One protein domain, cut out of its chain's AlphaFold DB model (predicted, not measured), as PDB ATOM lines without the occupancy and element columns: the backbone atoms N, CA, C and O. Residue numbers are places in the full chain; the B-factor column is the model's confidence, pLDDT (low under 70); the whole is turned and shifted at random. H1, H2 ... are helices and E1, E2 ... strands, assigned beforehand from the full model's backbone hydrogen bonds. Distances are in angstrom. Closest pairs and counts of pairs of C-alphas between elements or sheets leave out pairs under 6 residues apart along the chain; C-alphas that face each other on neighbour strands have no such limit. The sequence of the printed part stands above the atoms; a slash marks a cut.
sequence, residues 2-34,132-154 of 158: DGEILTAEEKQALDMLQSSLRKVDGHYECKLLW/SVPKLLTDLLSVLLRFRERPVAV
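Overview. This is residues 2 to 34 and 132 to 154 of the 158 residues of an uncharacterized protein of Trichuris suis (pig whipworm) (UniProt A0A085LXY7). A helix, H1, leads straight into a small two-strand hairpin, E1 and E2, and together they make one slender column; a separate arm, residues 136 to 154 with the shorter helix H2, sticks out away from it. The tip of the hairpin, within residues 23 to 28, also stands free. The 56 printed residues have two named helices and two named strands, in the order H1, E1, E2, H2; the sheet E1 - E2 is antiparallel and the class is mixed, helices and strands. The whole is extended, with a radius of gyration of the C-alphas of 16.0 A, and flat, spanning 44 by 33 by 13 A.

Along the chain. H1 is residues 8 to 20, 18.4 A long, from C-alpha 8 at (102.131, -67.534, -6.523). E1 is residues 22 to 24 and E2 is residues 27 to 29, 6.3 A and 6.4 A long. H2 is residues 140 to 148, 12.6 A long, ending with C-alpha 148 at (75.572, -88.155, 5.781).

Arrangement. H1 is joined to E1 by a tight link of 1 residue. E1 and E2 form a hairpin with a tight link of 2 residues, their directions at 136 degrees. C-alphas 23 and 28 face each other at 4.6 A; N 22 and O 29 are within hydrogen-bond range at 2.9 A, as are N 24 and O 27 at 2.8 A. The closest C-alphas of H1 and E2 are those of Ser 20 and Glu 29, 7.8 A apart. H2 is apart from H1 and from E1. In H1 and H2 every O i to N i+4 pair is within hydrogen-bond range.

Size, cuts and confidence. The two C-alphas farthest apart, those of Trp 34 and Pro 151, are 46.1 A apart. Residues 35 to 131 are not printed; C-alphas 34 and 132 are 9.6 A apart across this cut, which lies in the link from E2 to H2. The mean pLDDT of the printed part is 89.6, and residues 2 to 4 are under 70.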
ATOM      1  N   ASP A   2      91.884 -76.480   6.688       45.78
ATOM      2  CA  ASP A   2      93.227 -76.306   6.152       45.78
ATOM      3  C   ASP A   2      93.101 -75.272   5.040       45.78
ATOM      4  O   ASP A   2      92.488 -75.524   4.003       45.78
ATOM      5  N   GLY A   3      93.552 -74.052   5.323       56.72
ATOM      6  CA  GLY A   3      93.685 -73.021   4.307       56.72
ATOM      7  C   GLY A   3      94.773 -73.469   3.348       56.72
ATOM      8  O   GLY A   3      95.952 -73.330   3.659       56.72
ATOM      9  N   GLU A   4      94.374 -74.067   2.229       68.50
ATOM     10  CA  GLU A   4      95.296 -74.507   1.188       68.50
ATOM     11  C   GLU A   4      96.124 -73.293   0.739       68.50
ATOM     12  O   GLU A   4      95.590 -72.277   0.282       68.50
ATOM     13  N   ILE A   5      97.437 -73.345   0.978       81.00
ATOM     14  CA  ILE A   5      98.335 -72.238   0.652       81.00
ATOM     15  C   ILE A   5      98.498 -72.228  -0.864       81.00
ATOM     16  O   ILE A   5      99.264 -73.013  -1.415       81.00
ATOM     17  N   LEU A   6      97.783 -71.320  -1.527       86.69
ATOM     18  CA  LEU A   6      97.909 -71.107  -2.966       86.69
ATOM     19  C   LEU A   6      99.342 -70.704  -3.329       86.69
ATOM     20  O   LEU A   6      99.927 -69.798  -2.712       86.69
ATOM     21  N   THR A   7      99.878 -71.326  -4.375       92.06
ATOM     22  CA  THR A   7     101.137 -70.909  -4.996       92.06
ATOM     23  C   THR A   7     101.012 -69.502  -5.593       92.06
ATOM     24  O   THR A   7      99.915 -68.981  -5.805       92.06
ATOM     25  N   ALA A   8     102.144 -68.851  -5.882       92.06
ATOM     26  CA  ALA A   8     102.131 -67.534  -6.523       92.06
ATOM     27  C   ALA A   8     101.431 -67.561  -7.896       92.06
ATOM     28  O   ALA A   8     100.676 -66.645  -8.214       92.06
ATOM     29  N   GLU A   9     101.629 -68.633  -8.672       91.75
ATOM     30  CA  GLU A   9     100.986 -68.806  -9.979       91.75
ATOM     31  C   GLU A   9      99.472 -69.007  -9.858       91.75
ATOM     32  O   GLU A   9      98.719 -68.426 -10.634       91.75
ATOM     33  N   GLU A  10      99.004 -69.773  -8.868       93.62
ATOM     34  CA  GLU A  10      97.568 -69.973  -8.631       93.62
ATOM     35  C   GLU A  10      96.872 -68.691  -8.172       93.62
ATOM     36  O   GLU A  10      95.753 -68.418  -8.607       93.62
ATOM     37  N   LYS A  11      97.536 -67.880  -7.337       93.25
ATOM     38  CA  LYS A  11      97.035 -66.549  -6.955       93.25
ATOM     39  C   LYS A  11      96.901 -65.653  -8.182       93.25
ATOM     40  O   LYS A  11      95.829 -65.113  -8.424       93.25
ATOM     41  N   GLN A  12      97.948 -65.582  -9.007       94.12
ATOM     42  CA  GLN A  12      97.920 -64.826 -10.259       94.12
ATOM     43  C   GLN A  12      96.797 -65.308 -11.194       94.12
ATOM     44  O   GLN A  12      96.079 -64.491 -11.770       94.12
ATOM     45  N   ALA A  13      96.626 -66.625 -11.342       95.19
ATOM     46  CA  ALA A  13      95.576 -67.211 -12.172       95.19
ATOM     47  C   ALA A  13      94.179 -66.817 -11.677       95.19
ATOM     48  O   ALA A  13      93.320 -66.448 -12.480       95.19
ATOM     49  N   LEU A  14      93.962 -66.871 -10.359       94.56
ATOM     50  CA  LEU A  14      92.696 -66.512  -9.731       94.56
ATOM     51  C   LEU A  14      92.393 -65.019  -9.891       94.56
ATOM     52  O   LEU A  14      91.279 -64.676 -10.281       94.56
ATOM     53  N   ASP A  15      93.381 -64.149  -9.683       94.44
ATOM     54  CA  ASP A  15      93.236 -62.701  -9.860       94.44
ATOM     55  C   ASP A  15      92.883 -62.352 -11.317       94.44
ATOM     56  O   ASP A  15      91.982 -61.551 -11.587       94.44
ATOM     57  N   MET A  16      93.547 -62.986 -12.289       95.06
ATOM     58  CA  MET A  16      93.245 -62.817 -13.716       95.06
ATOM     59  C   MET A  16      91.847 -63.330 -14.081       95.06
ATOM     60  O   MET A  16      91.142 -62.697 -14.873       95.06
ATOM     61  N   LEU A  17      91.431 -64.461 -13.507       95.00
ATOM     62  CA  LEU A  17      90.096 -65.012 -13.712       95.00
ATOM     63  C   LEU A  17      89.040 -64.055 -13.155       95.00
ATOM     64  O   LEU A  17      88.166 -63.625 -13.898       95.00
ATOM     65  N   GLN A  18      89.154 -63.663 -11.884       94.00
ATOM     66  CA  GLN A  18      88.191 -62.793 -11.205       94.00
ATOM     67  C   GLN A  18      88.092 -61.411 -11.854       94.00
ATOM     68  O   GLN A  18      86.990 -60.914 -12.066       94.00
ATOM     69  N   SER A  19      89.223 -60.807 -12.223       95.75
ATOM     70  CA  SER A  19      89.247 -59.480 -12.854       95.75
ATOM     71  C   SER A  19      88.707 -59.461 -14.286       95.75
ATOM     72  O   SER A  19      88.355 -58.394 -14.791       95.75
ATOM     73  N   SER A  20      88.652 -60.614 -14.963       95.69
ATOM     74  CA  SER A  20      88.157 -60.717 -16.340       95.69
ATOM     75  C   SER A  20      86.812 -61.427 -16.482       95.69
ATOM     76  O   SER A  20      86.238 -61.390 -17.573       95.69
ATOM     77  N   LEU A  21      86.311 -62.047 -15.410       95.81
ATOM     78  CA  LEU A  21      85.046 -62.765 -15.400       95.81
ATOM     79  C   LEU A  21      83.879 -61.788 -15.521       95.81
ATOM     80  O   LEU A  21      83.705 -60.878 -14.711       95.81
ATOM     81  N   ARG A  22      83.034 -62.015 -16.518       95.75
ATOM     82  CA  ARG A  22      81.814 -61.242 -16.736       95.75
ATOM     83  C   ARG A  22      80.693 -62.151 -17.205       95.75
ATOM     84  O   ARG A  22      80.944 -63.167 -17.847       95.75
ATOM     85  N   LYS A  23      79.456 -61.769 -16.897       94.88
ATOM     86  CA  LYS A  23      78.266 -62.430 -17.430       94.88
ATOM     87  C   LYS A  23      77.740 -61.618 -18.611       94.88
ATOM     88  O   LYS A  23      77.365 -60.464 -18.428       94.88
ATOM     89  N   VAL A  24      77.740 -62.211 -19.797       91.50
ATOM     90  CA  VAL A  24      77.289 -61.610 -21.059       91.50
ATOM     91  C   VAL A  24      76.237 -62.542 -21.644       91.50
ATOM     92  O   VAL A  24      76.480 -63.738 -21.759       91.50
ATOM     93  N   ASP A  25      75.041 -62.021 -21.916       87.12
ATOM     94  CA  ASP A  25      73.931 -62.772 -22.528       87.12
ATOM     95  C   ASP A  25      73.609 -64.117 -21.850       87.12
ATOM     96  O   ASP A  25      73.284 -65.112 -22.486       87.12
ATOM     97  N   GLY A  26      73.712 -64.167 -20.518       86.69
ATOM     98  CA  GLY A  26      73.456 -65.387 -19.741       86.69
ATOM     99  C   GLY A  26      74.657 -66.329 -19.606       86.69
ATOM    100  O   GLY A  26      74.635 -67.190 -18.725       86.69
ATOM    101  N   HIS A  27      75.725 -66.112 -20.370       85.25
ATOM    102  CA  HIS A  27      76.954 -66.898 -20.354       85.25
ATOM    103  C   HIS A  27      78.053 -66.217 -19.536       85.25
ATOM    104  O   HIS A  27      78.107 -64.993 -19.431       85.25
ATOM    105  N   TYR A  28      78.942 -67.011 -18.940       90.06
ATOM    106  CA  TYR A  28      80.151 -66.492 -18.306       90.06
ATOM    107  C   TYR A  28      81.292 -66.467 -19.319       90.06
ATOM    108  O   TYR A  28      81.626 -67.489 -19.912       90.06
ATOM    109  N   GLU A  29      81.921 -65.309 -19.466       91.25
ATOM    110  CA  GLU A  29      83.124 -65.124 -20.268       91.25
ATOM    111  C   GLU A  29      84.286 -64.724 -19.362       91.25
ATOM    112  O   GLU A  29      84.117 -63.935 -18.431       91.25
ATOM    113  N   CYS A  30      85.483 -65.222 -19.662       93.56
ATOM    114  CA  CYS A  30      86.727 -64.770 -19.049       93.56
ATOM    115  C   CYS A  30      87.839 -64.720 -20.099       93.56
ATOM    116  O   CYS A  30      87.730 -65.304 -21.180       93.56
ATOM    117  N   LYS A  31      88.920 -64.000 -19.798       92.00
ATOM    118  CA  LYS A  31      90.098 -63.995 -20.671       92.00
ATOM    119  C   LYS A  31      90.880 -65.295 -20.494       92.00
ATOM    120  O   LYS A  31      90.938 -65.852 -19.403       92.00
ATOM    121  N   LEU A  32      91.568 -65.723 -21.552       93.38
ATOM    122  CA  LEU A  32      92.596 -66.756 -21.428       93.38
ATOM    123  C   LEU A  32      93.677 -66.306 -20.433       93.38
ATOM    124  O   LEU A  32      94.202 -65.192 -20.528       93.38
ATOM    125  N   LEU A  33      94.006 -67.190 -19.492       95.38
ATOM    126  CA  LEU A  33      94.906 -66.916 -18.373       95.38
ATOM    127  C   LEU A  33      96.371 -67.070 -18.800       95.38
ATOM    128  O   LEU A  33      97.041 -68.028 -18.433       95.38
ATOM    129  N   TRP A  34      96.865 -66.165 -19.639       94.81
ATOM    130  CA  TRP A  34      98.240 -66.223 -20.140       94.81
ATOM    131  C   TRP A  34      99.270 -66.176 -19.006       94.81
ATOM    132  O   TRP A  34      99.284 -65.233 -18.219       94.81
ATOM    133  N   SER A 132      97.192 -72.586 -14.746       92.50
ATOM    134  CA  SER A 132      96.171 -73.438 -14.144       92.50
ATOM    135  C   SER A 132      95.533 -72.701 -12.975       92.50
ATOM    136  O   SER A 132      96.226 -72.120 -12.142       92.50
ATOM    137  N   VAL A 133      94.205 -72.715 -12.928       90.75
ATOM    138  CA  VAL A 133      93.451 -72.234 -11.766       90.75
ATOM    139  C   VAL A 133      93.598 -73.272 -10.648       90.75
ATOM    140  O   VAL A 133      93.602 -74.470 -10.954       90.75
ATOM    141  N   PRO A 134      93.707 -72.853  -9.373       89.81
ATOM    142  CA  PRO A 134      93.737 -73.788  -8.257       89.81
ATOM    143  C   PRO A 134      92.488 -74.669  -8.208       89.81
ATOM    144  O   PRO A 134      91.438 -74.352  -8.778       89.81
ATOM    145  N   LYS A 135      92.579 -75.781  -7.480       86.81
ATOM    146  CA  LYS A 135      91.440 -76.674  -7.260       86.81
ATOM    147  C   LYS A 135      90.363 -75.951  -6.441       86.81
ATOM    148  O   LYS A 135      90.459 -75.835  -5.230       86.81
ATOM    149  N   LEU A 136      89.300 -75.504  -7.109       84.62
ATOM    150  CA  LEU A 136      88.156 -74.847  -6.455       84.62
ATOM    151  C   LEU A 136      87.129 -75.840  -5.884       84.62
ATOM    152  O   LEU A 136      86.194 -75.446  -5.187       84.62
ATOM    153  N   LEU A 137      87.263 -77.128  -6.208       85.69
ATOM    154  CA  LEU A 137      86.347 -78.166  -5.745       85.69
ATOM    155  C   LEU A 137      86.563 -78.447  -4.259       85.69
ATOM    156  O   LEU A 137      87.690 -78.677  -3.823       85.69
ATOM    157  N   THR A 138      85.463 -78.502  -3.504       84.75
ATOM    158  CA  THR A 138      85.489 -78.933  -2.104       84.75
ATOM    159  C   THR A 138      86.052 -80.346  -1.998       84.75
ATOM    160  O   THR A 138      85.808 -81.197  -2.857       84.75
ATOM    161  N   ASP A 139      86.798 -80.598  -0.927       87.38
ATOM    162  CA  ASP A 139      87.301 -81.924  -0.602       87.38
ATOM    163  C   ASP A 139      86.174 -82.978  -0.592       87.38
ATOM    164  O   ASP A 139      85.102 -82.775  -0.013       87.38
ATOM    165  N   LEU A 140      86.429 -84.118  -1.240       90.38
ATOM    166  CA  LEU A 140      85.436 -85.172  -1.429       90.38
ATOM    167  C   LEU A 140      84.997 -85.770  -0.092       90.38
ATOM    168  O   LEU A 140      83.809 -86.031   0.091       90.38
ATOM    169  N   LEU A 141      85.922 -85.966   0.853       91.50
ATOM    170  CA  LEU A 141      85.577 -86.495   2.174       91.50
ATOM    171  C   LEU A 141      84.625 -85.536   2.898       91.50
ATOM    172  O   LEU A 141      83.603 -85.965   3.426       91.50
ATOM    173  N   SER A 142      84.913 -84.239   2.847       89.50
ATOM    174  CA  SER A 142      84.057 -83.190   3.403       89.50
ATOM    175  C   SER A 142      82.661 -83.187   2.771       89.50
ATOM    176  O   SER A 142      81.663 -83.054   3.481       89.50
ATOM    177  N   VAL A 143      82.569 -83.385   1.450       90.75
ATOM    178  CA  VAL A 143      81.285 -83.537   0.744       90.75
ATOM    179  C   VAL A 143      80.534 -84.780   1.235       90.75
ATOM    180  O   VAL A 143      79.358 -84.679   1.577       90.75
ATOM    181  N   LEU A 144      81.200 -85.935   1.334       92.00
ATOM    182  CA  LEU A 144      80.588 -87.197   1.770       92.00
ATOM    183  C   LEU A 144      80.126 -87.170   3.234       92.00
ATOM    184  O   LEU A 144      79.077 -87.730   3.552       92.00
ATOM    185  N   LEU A 145      80.886 -86.523   4.121       92.69
ATOM    186  CA  LEU A 145      80.503 -86.350   5.523       92.69
ATOM    187  C   LEU A 145      79.235 -85.501   5.637       92.69
ATOM    188  O   LEU A 145      78.271 -85.948   6.254       92.69
ATOM    189  N   ARG A 146      79.180 -84.350   4.952       89.69
ATOM    190  CA  ARG A 146      77.978 -83.495   4.907       89.69
ATOM    191  C   ARG A 146      76.771 -84.212   4.309       89.69
ATOM    192  O   ARG A 146      75.659 -84.053   4.800       89.69
ATOM    193  N   PHE A 147      76.987 -85.045   3.291       91.06
ATOM    194  CA  PHE A 147      75.926 -85.851   2.679       91.06
ATOM    195  C   PHE A 147      75.298 -86.856   3.662       91.06
ATOM    196  O   PHE A 147      74.159 -87.269   3.472       91.06
ATOM    197  N   ARG A 148      76.023 -87.235   4.725       91.00
ATOM    198  CA  ARG A 148      75.572 -88.155   5.781       91.00
ATOM    199  C   ARG A 148      75.016 -87.465   7.029       91.00
ATOM    200  O   ARG A 148      74.469 -88.149   7.888       91.00
ATOM    201  N   GLU A 149      75.140 -86.144   7.155       92.94
ATOM    202  CA  GLU A 149      74.692 -85.410   8.351       92.94
ATOM    203  C   GLU A 149      73.166 -85.387   8.513       92.94
ATOM    204  O   GLU A 149      72.661 -85.161   9.615       92.94
ATOM    205  N   ARG A 150      72.410 -85.590   7.427       92.50
ATOM    206  CA  ARG A 150      70.944 -85.530   7.425       92.50
ATOM    207  C   ARG A 150      70.334 -86.863   6.979       92.50
ATOM    208  O   ARG A 150      70.953 -87.578   6.198       92.50
ATOM    209  N   PRO A 151      69.103 -87.192   7.424       93.62
ATOM    210  CA  PRO A 151      68.453 -88.463   7.084       93.62
ATOM    211  C   PRO A 151      68.144 -88.643   5.594       93.62
ATOM    212  O   PRO A 151      67.964 -89.767   5.135       93.62
ATOM    213  N   VAL A 152      68.041 -87.541   4.848       93.19
ATOM    214  CA  VAL A 152      67.710 -87.531   3.422       93.19
ATOM    215  C   VAL A 152      68.769 -86.727   2.688       93.19
ATOM    216  O   VAL A 152      69.070 -85.597   3.074       93.19
ATOM    217  N   ALA A 153      69.299 -87.307   1.616       90.69
ATOM    218  CA  ALA A 153      70.276 -86.674   0.750       90.69
ATOM    219  C   ALA A 153      69.727 -86.578  -0.679       90.69
ATOM    220  O   ALA A 153      69.035 -87.483  -1.148       90.69
ATOM    221  N   VAL A 154      70.017 -85.469  -1.361       89.38
ATOM    222  CA  VAL A 154      69.535 -85.186  -2.719       89.38
ATOM    223  C   VAL A 154      70.733 -85.040  -3.643       89.38
ATOM    224  O   VAL A 154      71.710 -84.373  -3.307       89.38
TER     225      VAL A 154